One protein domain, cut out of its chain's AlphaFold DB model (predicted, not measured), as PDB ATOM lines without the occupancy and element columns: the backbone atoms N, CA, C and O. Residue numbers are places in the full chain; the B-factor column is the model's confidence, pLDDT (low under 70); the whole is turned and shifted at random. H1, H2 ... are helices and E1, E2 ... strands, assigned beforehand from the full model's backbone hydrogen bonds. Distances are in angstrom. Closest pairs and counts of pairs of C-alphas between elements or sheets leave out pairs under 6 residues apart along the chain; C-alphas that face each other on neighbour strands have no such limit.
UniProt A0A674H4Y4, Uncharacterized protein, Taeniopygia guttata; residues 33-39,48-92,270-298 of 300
ATOM      1  N   GLY A  33     -11.611  41.775  41.185       63.69
ATOM      2  CA  GLY A  33     -10.684  42.778  41.715       63.69
ATOM      3  C   GLY A  33      -9.833  42.224  42.860       63.69
ATOM      4  O   GLY A  33     -10.332  41.473  43.696       63.69
ATOM      5  N   GLY A  34      -8.550  42.592  42.896       61.25
ATOM      6  CA  GLY A  34      -7.633  42.257  43.990       61.25
ATOM      7  C   GLY A  34      -7.458  43.432  44.952       61.25
ATOM      8  O   GLY A  34      -7.270  44.565  44.507       61.25
ATOM      9  N   VAL A  35      -7.493  43.169  46.261       61.84
ATOM     10  CA  VAL A  35      -7.297  44.185  47.309       61.84
ATOM     11  C   VAL A  35      -6.208  43.715  48.281       61.84
ATOM     12  O   VAL A  35      -6.296  42.602  48.796       61.84
ATOM     13  N   PRO A  36      -5.169  44.523  48.563       55.62
ATOM     14  CA  PRO A  36      -4.148  44.139  49.528       55.62
ATOM     15  C   PRO A  36      -4.667  44.237  50.971       55.62
ATOM     16  O   PRO A  36      -5.118  45.301  51.398       55.62
ATOM     17  N   GLY A  37      -4.527  43.164  51.751       51.16
ATOM     18  CA  GLY A  37      -4.958  43.102  53.148       51.16
ATOM     19  C   GLY A  37      -3.963  43.710  54.148       51.16
ATOM     20  O   GLY A  37      -2.743  43.706  53.962       51.16
ATOM     21  N   GLY A  38      -4.499  44.253  55.246       51.75
ATOM     22  CA  GLY A  38      -3.759  44.845  56.374       51.75
ATOM     23  C   GLY A  38      -4.467  46.069  56.966       51.75
ATOM     24  O   GLY A  38      -5.453  46.536  56.409       51.75
ATOM     25  N   GLN A  39      -3.984  46.641  58.074       43.50
ATOM     26  CA  GLN A  39      -4.609  47.833  58.681       43.50
ATOM     27  C   GLN A  39      -4.339  49.125  57.899       43.50
ATOM     28  O   GLN A  39      -3.250  49.298  57.342       43.50
ATOM     29  N   PRO A  48      -7.609  50.877  47.307       64.31
ATOM     30  CA  PRO A  48      -8.932  51.352  46.957       64.31
ATOM     31  C   PRO A  48      -9.870  51.077  48.136       64.31
ATOM     32  O   PRO A  48      -9.974  49.943  48.608       64.31
ATOM     33  N   THR A  49     -10.536  52.118  48.632       80.56
ATOM     34  CA  THR A  49     -11.680  51.939  49.529       80.56
ATOM     35  C   THR A  49     -12.790  51.271  48.727       80.56
ATOM     36  O   THR A  49     -13.181  51.781  47.680       80.56
ATOM     37  N   ILE A  50     -13.277  50.122  49.197       87.88
ATOM     38  CA  ILE A  50     -14.428  49.454  48.587       87.88
ATOM     39  C   ILE A  50     -15.689  50.070  49.181       87.88
ATOM     40  O   ILE A  50     -16.138  49.672  50.256       87.88
ATOM     41  N   ASP A  51     -16.221  51.080  48.504       89.62
ATOM     42  CA  ASP A  51     -17.460  51.754  48.871       89.62
ATOM     43  C   ASP A  51     -18.594  51.445  47.884       89.62
ATOM     44  O   ASP A  51     -18.436  50.730  46.890       89.62
ATOM     45  N   ARG A  52     -19.777  51.974  48.201       92.62
ATOM     46  CA  ARG A  52     -20.984  51.807  47.392       92.62
ATOM     47  C   ARG A  52     -20.806  52.351  45.971       92.62
ATOM     48  O   ARG A  52     -21.227  51.686  45.033       92.62
ATOM     49  N   GLU A  53     -20.175  53.516  45.817       91.44
ATOM     50  CA  GLU A  53     -19.972  54.154  44.508       91.44
ATOM     51  C   GLU A  53     -19.094  53.279  43.602       91.44
ATOM     52  O   GLU A  53     -19.418  53.063  42.431       91.44
ATOM     53  N   LEU A  54     -18.022  52.699  44.153       89.81
ATOM     54  CA  LEU A  54     -17.165  51.774  43.420       89.81
ATOM     55  C   LEU A  54     -17.935  50.527  42.972       89.81
ATOM     56  O   LEU A  54     -17.823  50.143  41.808       89.81
ATOM     57  N   LEU A  55     -18.719  49.906  43.856       92.00
ATOM     58  CA  LEU A  55     -19.500  48.714  43.503       92.00
ATOM     59  C   LEU A  55     -20.579  49.014  42.456       92.00
ATOM     60  O   LEU A  55     -20.740  48.244  41.512       92.00
ATOM     61  N   GLU A  56     -21.262  50.155  42.560       93.00
ATOM     62  CA  GLU A  56     -22.237  50.612  41.559       93.00
ATOM     63  C   GLU A  56     -21.583  50.857  40.190       93.00
ATOM     64  O   GLU A  56     -22.198  50.609  39.152       93.00
ATOM     65  N   SER A  57     -20.313  51.275  40.169       93.12
ATOM     66  CA  SER A  57     -19.549  51.461  38.930       93.12
ATOM     67  C   SER A  57     -19.082  50.156  38.267       93.12
ATOM     68  O   SER A  57     -18.670  50.178  37.104       93.12
ATOM     69  N   LEU A  58     -19.160  49.020  38.973       93.81
ATOM     70  CA  LEU A  58     -18.670  47.709  38.534       93.81
ATOM     71  C   LEU A  58     -19.801  46.661  38.516       93.81
ATOM     72  O   LEU A  58     -19.733  45.664  39.233       93.81
ATOM     73  N   PRO A  59     -20.822  46.812  37.650       89.75
ATOM     74  CA  PRO A  59     -22.024  45.967  37.662       89.75
ATOM     75  C   PRO A  59     -21.768  44.488  37.334       89.75
ATOM     76  O   PRO A  59     -22.631  43.648  37.562       89.75
ATOM     77  N   ASN A  60     -20.592  44.166  36.786       92.12
ATOM     78  CA  ASN A  60     -20.195  42.805  36.428       92.12
ATOM     79  C   ASN A  60     -19.211  42.182  37.433       92.12
ATOM     80  O   ASN A  60     -18.738  41.068  37.201       92.12
ATOM     81  N   LEU A  61     -18.874  42.877  38.526       93.44
ATOM     82  CA  LEU A  61     -17.953  42.362  39.534       93.44
ATOM     83  C   LEU A  61     -18.552  41.117  40.197       93.44
ATOM     84  O   LEU A  61     -19.669  41.152  40.698       93.44
ATOM     85  N   LYS A  62     -17.805  40.010  40.212       93.38
ATOM     86  CA  LYS A  62     -18.238  38.746  40.833       93.38
ATOM     87  C   LYS A  62     -17.539  38.474  42.157       93.38
ATOM     88  O   LYS A  62     -18.135  37.892  43.061       93.38
ATOM     89  N   VAL A  63     -16.267  38.858  42.262       94.69
ATOM     90  CA  VAL A  63     -15.426  38.527  43.414       94.69
ATOM     91  C   VAL A  63     -14.417  39.626  43.736       94.69
ATOM     92  O   VAL A  63     -13.814  40.227  42.843       94.69
ATOM     93  N   ILE A  64     -14.212  39.842  45.033       94.19
ATOM     94  CA  ILE A  64     -13.116  40.625  45.601       94.19
ATOM     95  C   ILE A  64     -12.171  39.656  46.313       94.19
ATOM     96  O   ILE A  64     -12.538  39.059  47.327       94.19
ATOM     97  N   ALA A  65     -10.958  39.511  45.787       92.81
ATOM     98  CA  ALA A  65      -9.921  38.672  46.379       92.81
ATOM     99  C   ALA A  65      -9.008  39.515  47.281       92.81
ATOM    100  O   ALA A  65      -8.214  40.330  46.800       92.81
ATOM    101  N   ASN A  66      -9.131  39.334  48.595       90.94
ATOM    102  CA  ASN A  66      -8.311  40.016  49.590       90.94
ATOM    103  C   ASN A  66      -6.999  39.261  49.842       90.94
ATOM    104  O   ASN A  66      -7.004  38.089  50.214       90.94
ATOM    105  N   SER A  67      -5.865  39.944  49.712       86.50
ATOM    106  CA  SER A  67      -4.547  39.374  50.005       86.50
ATOM    107  C   SER A  67      -4.252  39.411  51.508       86.50
ATOM    108  O   SER A  67      -3.921  40.459  52.056       86.50
ATOM    109  N   GLY A  68      -4.319  38.269  52.181       83.31
ATOM    110  CA  GLY A  68      -4.115  38.109  53.625       83.31
ATOM    111  C   GLY A  68      -5.394  37.706  54.362       83.31
ATOM    112  O   GLY A  68      -6.488  37.773  53.815       83.31
ATOM    113  N   VAL A  69      -5.270  37.289  55.628       83.19
ATOM    114  CA  VAL A  69      -6.404  36.751  56.419       83.19
ATOM    115  C   VAL A  69      -7.462  37.802  56.734       83.19
ATOM    116  O   VAL A  69      -8.657  37.532  56.628       83.19
ATOM    117  N   GLY A  70      -7.042  38.965  57.231       81.56
ATOM    118  CA  GLY A  70      -7.988  39.877  57.863       81.56
ATOM    119  C   GLY A  70      -8.721  40.756  56.861       81.56
ATOM    120  O   GLY A  70      -8.115  41.405  56.007       81.56
ATOM    121  N   VAL A  71     -10.034  40.773  57.042       85.88
ATOM    122  CA  VAL A  71     -11.046  41.442  56.216       85.88
ATOM    123  C   VAL A  71     -11.740  42.571  56.981       85.88
ATOM    124  O   VAL A  71     -12.763  43.081  56.552       85.88
ATOM    125  N   ASP A  72     -11.177  42.981  58.119       82.81
ATOM    126  CA  ASP A  72     -11.727  43.984  59.040       82.81
ATOM    127  C   ASP A  72     -11.929  45.378  58.423       82.81
ATOM    128  O   ASP A  72     -12.633  46.214  58.980       82.81
ATOM    129  N   HIS A  73     -11.323  45.620  57.263       82.44
ATOM    130  CA  HIS A  73     -11.425  46.853  56.490       82.44
ATOM    131  C   HIS A  73     -12.499  46.792  55.388       82.44
ATOM    132  O   HIS A  73     -12.688  47.778  54.680       82.44
ATOM    133  N   LEU A  74     -13.170  45.648  55.215       88.00
ATOM    134  CA  LEU A  74     -14.213  45.434  54.215       88.00
ATOM    135  C   LEU A  74     -15.585  45.406  54.892       88.00
ATOM    136  O   LEU A  74     -15.803  44.659  55.847       88.00
ATOM    137  N   ASP A  75     -16.540  46.164  54.355       91.00
ATOM    138  CA  ASP A  75     -17.945  46.021  54.738       91.00
ATOM    139  C   ASP A  75     -18.553  44.826  53.992       91.00
ATOM    140  O   ASP A  75     -19.097  44.947  52.893       91.00
ATOM    141  N   LEU A  76     -18.427  43.642  54.595       92.12
ATOM    142  CA  LEU A  76     -18.896  42.387  54.005       92.12
ATOM    143  C   LEU A  76     -20.411  42.378  53.753       92.12
ATOM    144  O   LEU A  76     -20.860  41.736  52.807       92.12
ATOM    145  N   LYS A  77     -21.208  43.092  54.563       93.62
ATOM    146  CA  LYS A  77     -22.668  43.174  54.370       93.62
ATOM    147  C   LYS A  77     -23.000  44.028  53.160       93.62
ATOM    148  O   LYS A  77     -23.819  43.630  52.334       93.62
ATOM    149  N   MET A  78     -22.341  45.177  53.045       94.56
ATOM    150  CA  MET A  78     -22.491  46.070  51.905       94.56
ATOM    151  C   MET A  78     -22.043  45.374  50.620       94.56
ATOM    152  O   MET A  78     -22.840  45.291  49.692       94.56
ATOM    153  N   ILE A  79     -20.859  44.757  50.599       94.56
ATOM    154  CA  ILE A  79     -20.355  44.019  49.429       94.56
ATOM    155  C   ILE A  79     -21.304  42.876  49.042       94.56
ATOM    156  O   ILE A  79     -21.699  42.762  47.881       94.56
ATOM    157  N   SER A  80     -21.751  42.077  50.016       94.00
ATOM    158  CA  SER A  80     -22.680  40.972  49.760       94.00
ATOM    159  C   SER A  80     -24.037  41.436  49.222       94.00
ATOM    160  O   SER A  80     -24.678  40.675  48.500       94.00
ATOM    161  N   SER A  81     -24.483  42.663  49.526       94.69
ATOM    162  CA  SER A  81     -25.739  43.213  48.985       94.69
ATOM    163  C   SER A  81     -25.696  43.459  47.471       94.69
ATOM    164  O   SER A  81     -26.744  43.493  46.832       94.69
ATOM    165  N   PHE A  82     -24.495  43.549  46.892       94.56
ATOM    166  CA  PHE A  82     -24.263  43.610  45.445       94.56
ATOM    167  C   PHE A  82     -24.076  42.223  44.810       94.56
ATOM    168  O   PHE A  82     -23.716  42.130  43.642       94.56
ATOM    169  N   VAL A  83     -24.307  41.134  45.559       93.38
ATOM    170  CA  VAL A  83     -24.077  39.744  45.106       93.38
ATOM    171  C   VAL A  83     -22.599  39.485  44.752       93.38
ATOM    172  O   VAL A  83     -22.254  38.529  44.060       93.38
ATOM    173  N   VAL A  84     -21.700  40.324  45.268       94.56
ATOM    174  CA  VAL A  84     -20.252  40.177  45.115       94.56
ATOM    175  C   VAL A  84     -19.731  39.295  46.242       94.56
ATOM    176  O   VAL A  84     -20.009  39.537  47.418       94.56
ATOM    177  N   LYS A  85     -18.951  38.273  45.889       94.81
ATOM    178  CA  LYS A  85     -18.298  37.393  46.863       94.81
ATOM    179  C   LYS A  85     -16.978  37.988  47.343       94.81
ATOM    180  O   LYS A  85     -16.308  38.709  46.604       94.81
ATOM    181  N   VAL A  86     -16.570  37.648  48.560       95.00
ATOM    182  CA  VAL A  86     -15.272  38.046  49.121       95.00
ATOM    183  C   VAL A  86     -14.474  36.797  49.453       95.00
ATOM    184  O   VAL A  86     -15.012  35.855  50.030       95.00
ATOM    185  N   THR A  87     -13.189  36.794  49.113       94.62
ATOM    186  CA  THR A  87     -12.251  35.746  49.528       94.62
ATOM    187  C   THR A  87     -11.059  36.343  50.249       94.62
ATOM    188  O   THR A  87     -10.755  37.526  50.093       94.62
ATOM    189  N   ASN A  88     -10.379  35.530  51.050       91.25
ATOM    190  CA  ASN A  88      -9.119  35.878  51.698       91.25
ATOM    191  C   ASN A  88      -8.069  34.777  51.469       91.25
ATOM    192  O   ASN A  88      -8.320  33.831  50.727       91.25
ATOM    193  N   THR A  89      -6.890  34.905  52.090       88.81
ATOM    194  CA  THR A  89      -5.806  33.911  51.954       88.81
ATOM    195  C   THR A  89      -5.323  33.382  53.316       88.81
ATOM    196  O   THR A  89      -4.263  33.786  53.814       88.81
ATOM    197  N   PRO A  90      -6.132  32.565  54.022       81.50
ATOM    198  CA  PRO A  90      -5.856  32.174  55.398       81.50
ATOM    199  C   PRO A  90      -4.751  31.132  55.548       81.50
ATOM    200  O   PRO A  90      -4.161  31.029  56.624       81.50
ATOM    201  N   HIS A  91      -4.456  30.380  54.491       76.25
ATOM    202  CA  HIS A  91      -3.528  29.251  54.538       76.25
ATOM    203  C   HIS A  91      -2.065  29.661  54.350       76.25
ATOM    204  O   HIS A  91      -1.158  28.903  54.673       76.25
ATOM    205  N   THR A  92      -1.824  30.872  53.854       78.88
ATOM    206  CA  THR A  92      -0.535  31.265  53.263       78.88
ATOM    207  C   THR A  92       0.259  32.256  54.110       78.88
ATOM    208  O   THR A  92       1.401  32.583  53.792       78.88
ATOM    209  N   ASP A 270       9.138  36.112  50.385       86.88
ATOM    210  CA  ASP A 270       8.962  35.739  48.973       86.88
ATOM    211  C   ASP A 270       7.979  34.572  48.835       86.88
ATOM    212  O   ASP A 270       7.023  34.640  48.060       86.88
ATOM    213  N   LYS A 271       8.150  33.541  49.675       88.44
ATOM    214  CA  LYS A 271       7.264  32.375  49.717       88.44
ATOM    215  C   LYS A 271       5.823  32.771  50.041       88.44
ATOM    216  O   LYS A 271       4.916  32.368  49.322       88.44
ATOM    217  N   ALA A 272       5.594  33.567  51.086       87.31
ATOM    218  CA  ALA A 272       4.240  33.980  51.454       87.31
ATOM    219  C   ALA A 272       3.593  34.825  50.351       87.31
ATOM    220  O   ALA A 272       2.443  34.600  50.000       87.31
ATOM    221  N   THR A 273       4.347  35.749  49.753       87.50
ATOM    222  CA  THR A 273       3.855  36.603  48.662       87.50
ATOM    223  C   THR A 273       3.431  35.777  47.448       87.50
ATOM    224  O   THR A 273       2.364  36.025  46.882       87.50
ATOM    225  N   TYR A 274       4.230  34.775  47.074       90.62
ATOM    226  CA  TYR A 274       3.896  33.836  46.005       90.62
ATOM    227  C   TYR A 274       2.613  33.059  46.324       90.62
ATOM    228  O   TYR A 274       1.656  33.110  45.557       90.62
ATOM    229  N   MET A 275       2.548  32.442  47.505       90.31
ATOM    230  CA  MET A 275       1.411  31.615  47.915       90.31
ATOM    231  C   MET A 275       0.103  32.417  48.051       90.31
ATOM    232  O   MET A 275      -0.948  31.956  47.623       90.31
ATOM    233  N   ILE A 276       0.154  33.638  48.600       89.44
ATOM    234  CA  ILE A 276      -0.998  34.560  48.654       89.44
ATOM    235  C   ILE A 276      -1.499  34.875  47.242       89.44
ATOM    236  O   ILE A 276      -2.703  34.993  47.017       89.44
ATOM    237  N   THR A 277      -0.576  35.044  46.294       90.88
ATOM    238  CA  THR A 277      -0.924  35.330  44.900       90.88
ATOM    239  C   THR A 277      -1.587  34.120  44.252       90.88
ATOM    240  O   THR A 277      -2.639  34.285  43.640       90.88
ATOM    241  N   GLU A 278      -1.028  32.919  44.422       93.12
ATOM    242  CA  GLU A 278      -1.632  31.679  43.917       93.12
ATOM    243  C   GLU A 278      -3.035  31.462  44.487       93.12
ATOM    244  O   GLU A 278      -3.989  31.353  43.721       93.12
ATOM    245  N   GLU A 279      -3.195  31.519  45.812       91.88
ATOM    246  CA  GLU A 279      -4.497  31.340  46.463       91.88
ATOM    247  C   GLU A 279      -5.506  32.418  46.018       91.88
ATOM    248  O   GLU A 279      -6.690  32.146  45.801       91.88
ATOM    249  N   GLY A 280      -5.049  33.659  45.825       91.75
ATOM    250  CA  GLY A 280      -5.870  34.734  45.267       91.75
ATOM    251  C   GLY A 280      -6.350  34.430  43.844       91.75
ATOM    252  O   GLY A 280      -7.531  34.613  43.542       91.75
ATOM    253  N   VAL A 281      -5.461  33.934  42.978       93.56
ATOM    254  CA  VAL A 281      -5.792  33.546  41.598       93.56
ATOM    255  C   VAL A 281      -6.751  32.359  41.578       93.56
ATOM    256  O   VAL A 281      -7.732  32.402  40.838       93.56
ATOM    257  N   GLU A 282      -6.534  31.342  42.408       94.50
ATOM    258  CA  GLU A 282      -7.427  30.182  42.522       94.50
ATOM    259  C   GLU A 282      -8.852  30.596  42.897       94.50
ATOM    260  O   GLU A 282      -9.814  30.182  42.249       94.50
ATOM    261  N   ASN A 283      -8.995  31.482  43.886       93.81
ATOM    262  CA  ASN A 283     -10.291  32.035  44.277       93.81
ATOM    263  C   ASN A 283     -10.965  32.807  43.132       93.81
ATOM    264  O   ASN A 283     -12.166  32.651  42.898       93.81
ATOM    265  N   ILE A 284     -10.204  33.620  42.393       93.88
ATOM    266  CA  ILE A 284     -10.727  34.365  41.242       93.88
ATOM    267  C   ILE A 284     -11.194  33.402  40.148       93.88
ATOM    268  O   ILE A 284     -12.315  33.528  39.655       93.88
ATOM    269  N   LEU A 285     -10.369  32.420  39.783       95.00
ATOM    270  CA  LEU A 285     -10.707  31.431  38.761       95.00
ATOM    271  C   LEU A 285     -11.934  30.610  39.166       95.00
ATOM    272  O   LEU A 285     -12.818  30.401  38.334       95.00
ATOM    273  N   ALA A 286     -12.041  30.197  40.431       95.44
ATOM    274  CA  ALA A 286     -13.223  29.506  40.940       95.44
ATOM    275  C   ALA A 286     -14.487  30.368  40.780       95.44
ATOM    276  O   ALA A 286     -15.490  29.897  40.243       95.44
ATOM    277  N   ALA A 287     -14.422  31.656  41.139       94.12
ATOM    278  CA  ALA A 287     -15.545  32.581  40.997       94.12
ATOM    279  C   ALA A 287     -15.974  32.778  39.536       94.12
ATOM    280  O   ALA A 287     -17.168  32.784  39.228       94.12
ATOM    281  N   LEU A 288     -15.008  32.933  38.625       91.44
ATOM    282  CA  LEU A 288     -15.277  33.132  37.200       91.44
ATOM    283  C   LEU A 288     -15.942  31.909  36.563       91.44
ATOM    284  O   LEU A 288     -16.817  32.081  35.714       91.44
ATOM    285  N   ASN A 289     -15.576  30.708  37.015       94.12
ATOM    286  CA  ASN A 289     -16.127  29.435  36.546       94.12
ATOM    287  C   ASN A 289     -17.390  28.983  37.302       94.12
ATOM    288  O   ASN A 289     -17.925  27.918  37.005       94.12
ATOM    289  N   GLY A 290     -17.880  29.760  38.275       91.75
ATOM    290  CA  GLY A 290     -19.055  29.388  39.074       91.75
ATOM    291  C   GLY A 290     -18.822  28.188  40.000       91.75
ATOM    292  O   GLY A 290     -19.775  27.508  40.376       91.75
ATOM    293  N   LEU A 291     -17.566  27.918  40.356       94.88
ATOM    294  CA  LEU A 291     -17.177  26.848  41.269       94.88
ATOM    295  C   LEU A 291     -17.247  27.320  42.735       94.88
ATOM    296  O   LEU A 291     -17.233  28.529  43.003       94.88
ATOM    297  N   PRO A 292     -17.308  26.387  43.703       94.31
ATOM    298  CA  PRO A 292     -17.131  26.713  45.115       94.31
ATOM    299  C   PRO A 292     -15.808  27.448  45.348       94.31
ATOM    300  O   PRO A 292     -14.771  27.041  44.825       94.31
ATOM    301  N   LEU A 293     -15.848  28.529  46.128       94.00
ATOM    302  CA  LEU A 293     -14.658  29.321  46.421       94.00
ATOM    303  C   LEU A 293     -13.846  28.644  47.539       94.00
ATOM    304  O   LEU A 293     -14.413  28.396  48.606       94.00
ATOM    305  N   PRO A 294     -12.544  28.370  47.331       90.50
ATOM    306  CA  PRO A 294     -11.702  27.712  48.332       90.50
ATOM    307  C   PRO A 294     -11.673  28.427  49.689       90.50
ATOM    308  O   PRO A 294     -11.764  27.778  50.732       90.50
ATOM    309  N   SER A 295     -11.604  29.761  49.664       91.38
ATOM    310  CA  SER A 295     -11.419  30.602  50.854       91.38
ATOM    311  C   SER A 295     -12.476  31.711  50.917       91.38
ATOM    312  O   SER A 295     -12.151  32.891  51.067       91.38
ATOM    313  N   GLU A 296     -13.756  31.346  50.753       94.19
ATOM    314  CA  GLU A 296     -14.880  32.292  50.859       94.19
ATOM    315  C   GLU A 296     -14.993  32.886  52.266       94.19
ATOM    316  O   GLU A 296     -14.980  32.180  53.276       94.19
ATOM    317  N   VAL A 297     -15.173  34.202  52.322       91.44
ATOM    318  CA  VAL A 297     -15.437  34.944  53.549       91.44
ATOM    319  C   VAL A 297     -16.909  35.317  53.577       91.44
ATOM    320  O   VAL A 297     -17.378  36.132  52.783       91.44
ATOM    321  N   LEU A 298     -17.634  34.732  54.526       89.69
ATOM    322  CA  LEU A 298     -19.058  34.991  54.694       89.69
ATOM    323  C   LEU A 298     -19.302  36.273  55.513       89.69
ATOM    324  O   LEU A 298     -18.540  36.559  56.444       89.69
TER     325      LEU A 298
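Overview. This is residues 33 to 39, 48 to 92 and 270 to 298 of the 300 residues of an uncharacterized protein of Taeniopygia guttata (UniProt A0A674H4Y4). A small three-stranded sheet has one long helix, H3, running along its strands over one face, while two short helices, H1 and H2, sit near each other toward the end where E2 and E3 begin. H2 only grazes the sheet, and H1 is off it. The printed part has 81 residues with three named helices and three named strands, in the order E1, H1, E2, H2, E3, H3; the sheet runs E1, E2, E3, all parallel, and the class is mixed, helices and strands. The whole is compact and rounded, with a radius of gyration of the C-alphas of 12.0 A and spans of 36 by 31 by 19 A.

Arrangement. Start at E1, residues 33 to 36, an edge strand parallel to E2, residues 63 to 67, at 22 degrees; look for N 35 and O 65 within hydrogen-bond range at 3.0 A. On the other side of E2 is E3, residues 85 to 87, parallel at 18 degrees, with N 64 and O 85 at 2.9 A. Between them in the chain comes H2, residues 76 to 81, which only grazes the sheet; its closest C-alphas to E3 are those of Ile 79 and Lys 85, 7.4 A apart. E2, H2 and E3 form a strand-helix-strand unit, two parallel neighbour strands with a helix between, and its crossover is right-handed. H1, residues 52 to 57, is not on the sheet; it is close to H2 but not clearly touching, with the C-alphas of Arg 52 and Met 78 closest at 7.5 A and a steep tilt of 48 degrees, the same way. H3, residues 270 to 288, is on the sheet in two layers, a helix on one face of a sheet, at a height of 8.8 A. It lies over E2 and, only just, over E3, with 3 of its C-alphas there, and runs along the strands at 8 degrees to E2 on the local plane. Its closest C-alphas to E2 are those of Ala 65 and Gly 280, 5.8 A apart. H3 and H1 are apart, as are H3 and H2. In H1, H2 and H3 every O i to N i+4 pair is within hydrogen-bond range.

Along the chain. Find C-alpha 33 at (-10.684, 42.778, 41.715), where E1 begins its 10.3 A. H1 measures 8.6 A, E2 12.7 A, H2 8.5 A and E3 6.8 A. H3 runs 27.1 A from C-alpha 270 at (8.962, 35.739, 48.973) to C-alpha 288 at (-15.277, 33.132, 37.200).

Size, cuts and confidence. The C-alphas farthest apart are those of Glu 56 and Lys 271, 35.6 A. Residues 40 to 47 and 93 to 269 are not printed; the C-alpha gaps are 13.0 A and 11.3 A. Of the links printed whole, none is long. Mean pLDDT of the printed part is 87.4; residues 33 to 39 and 48 are under 70.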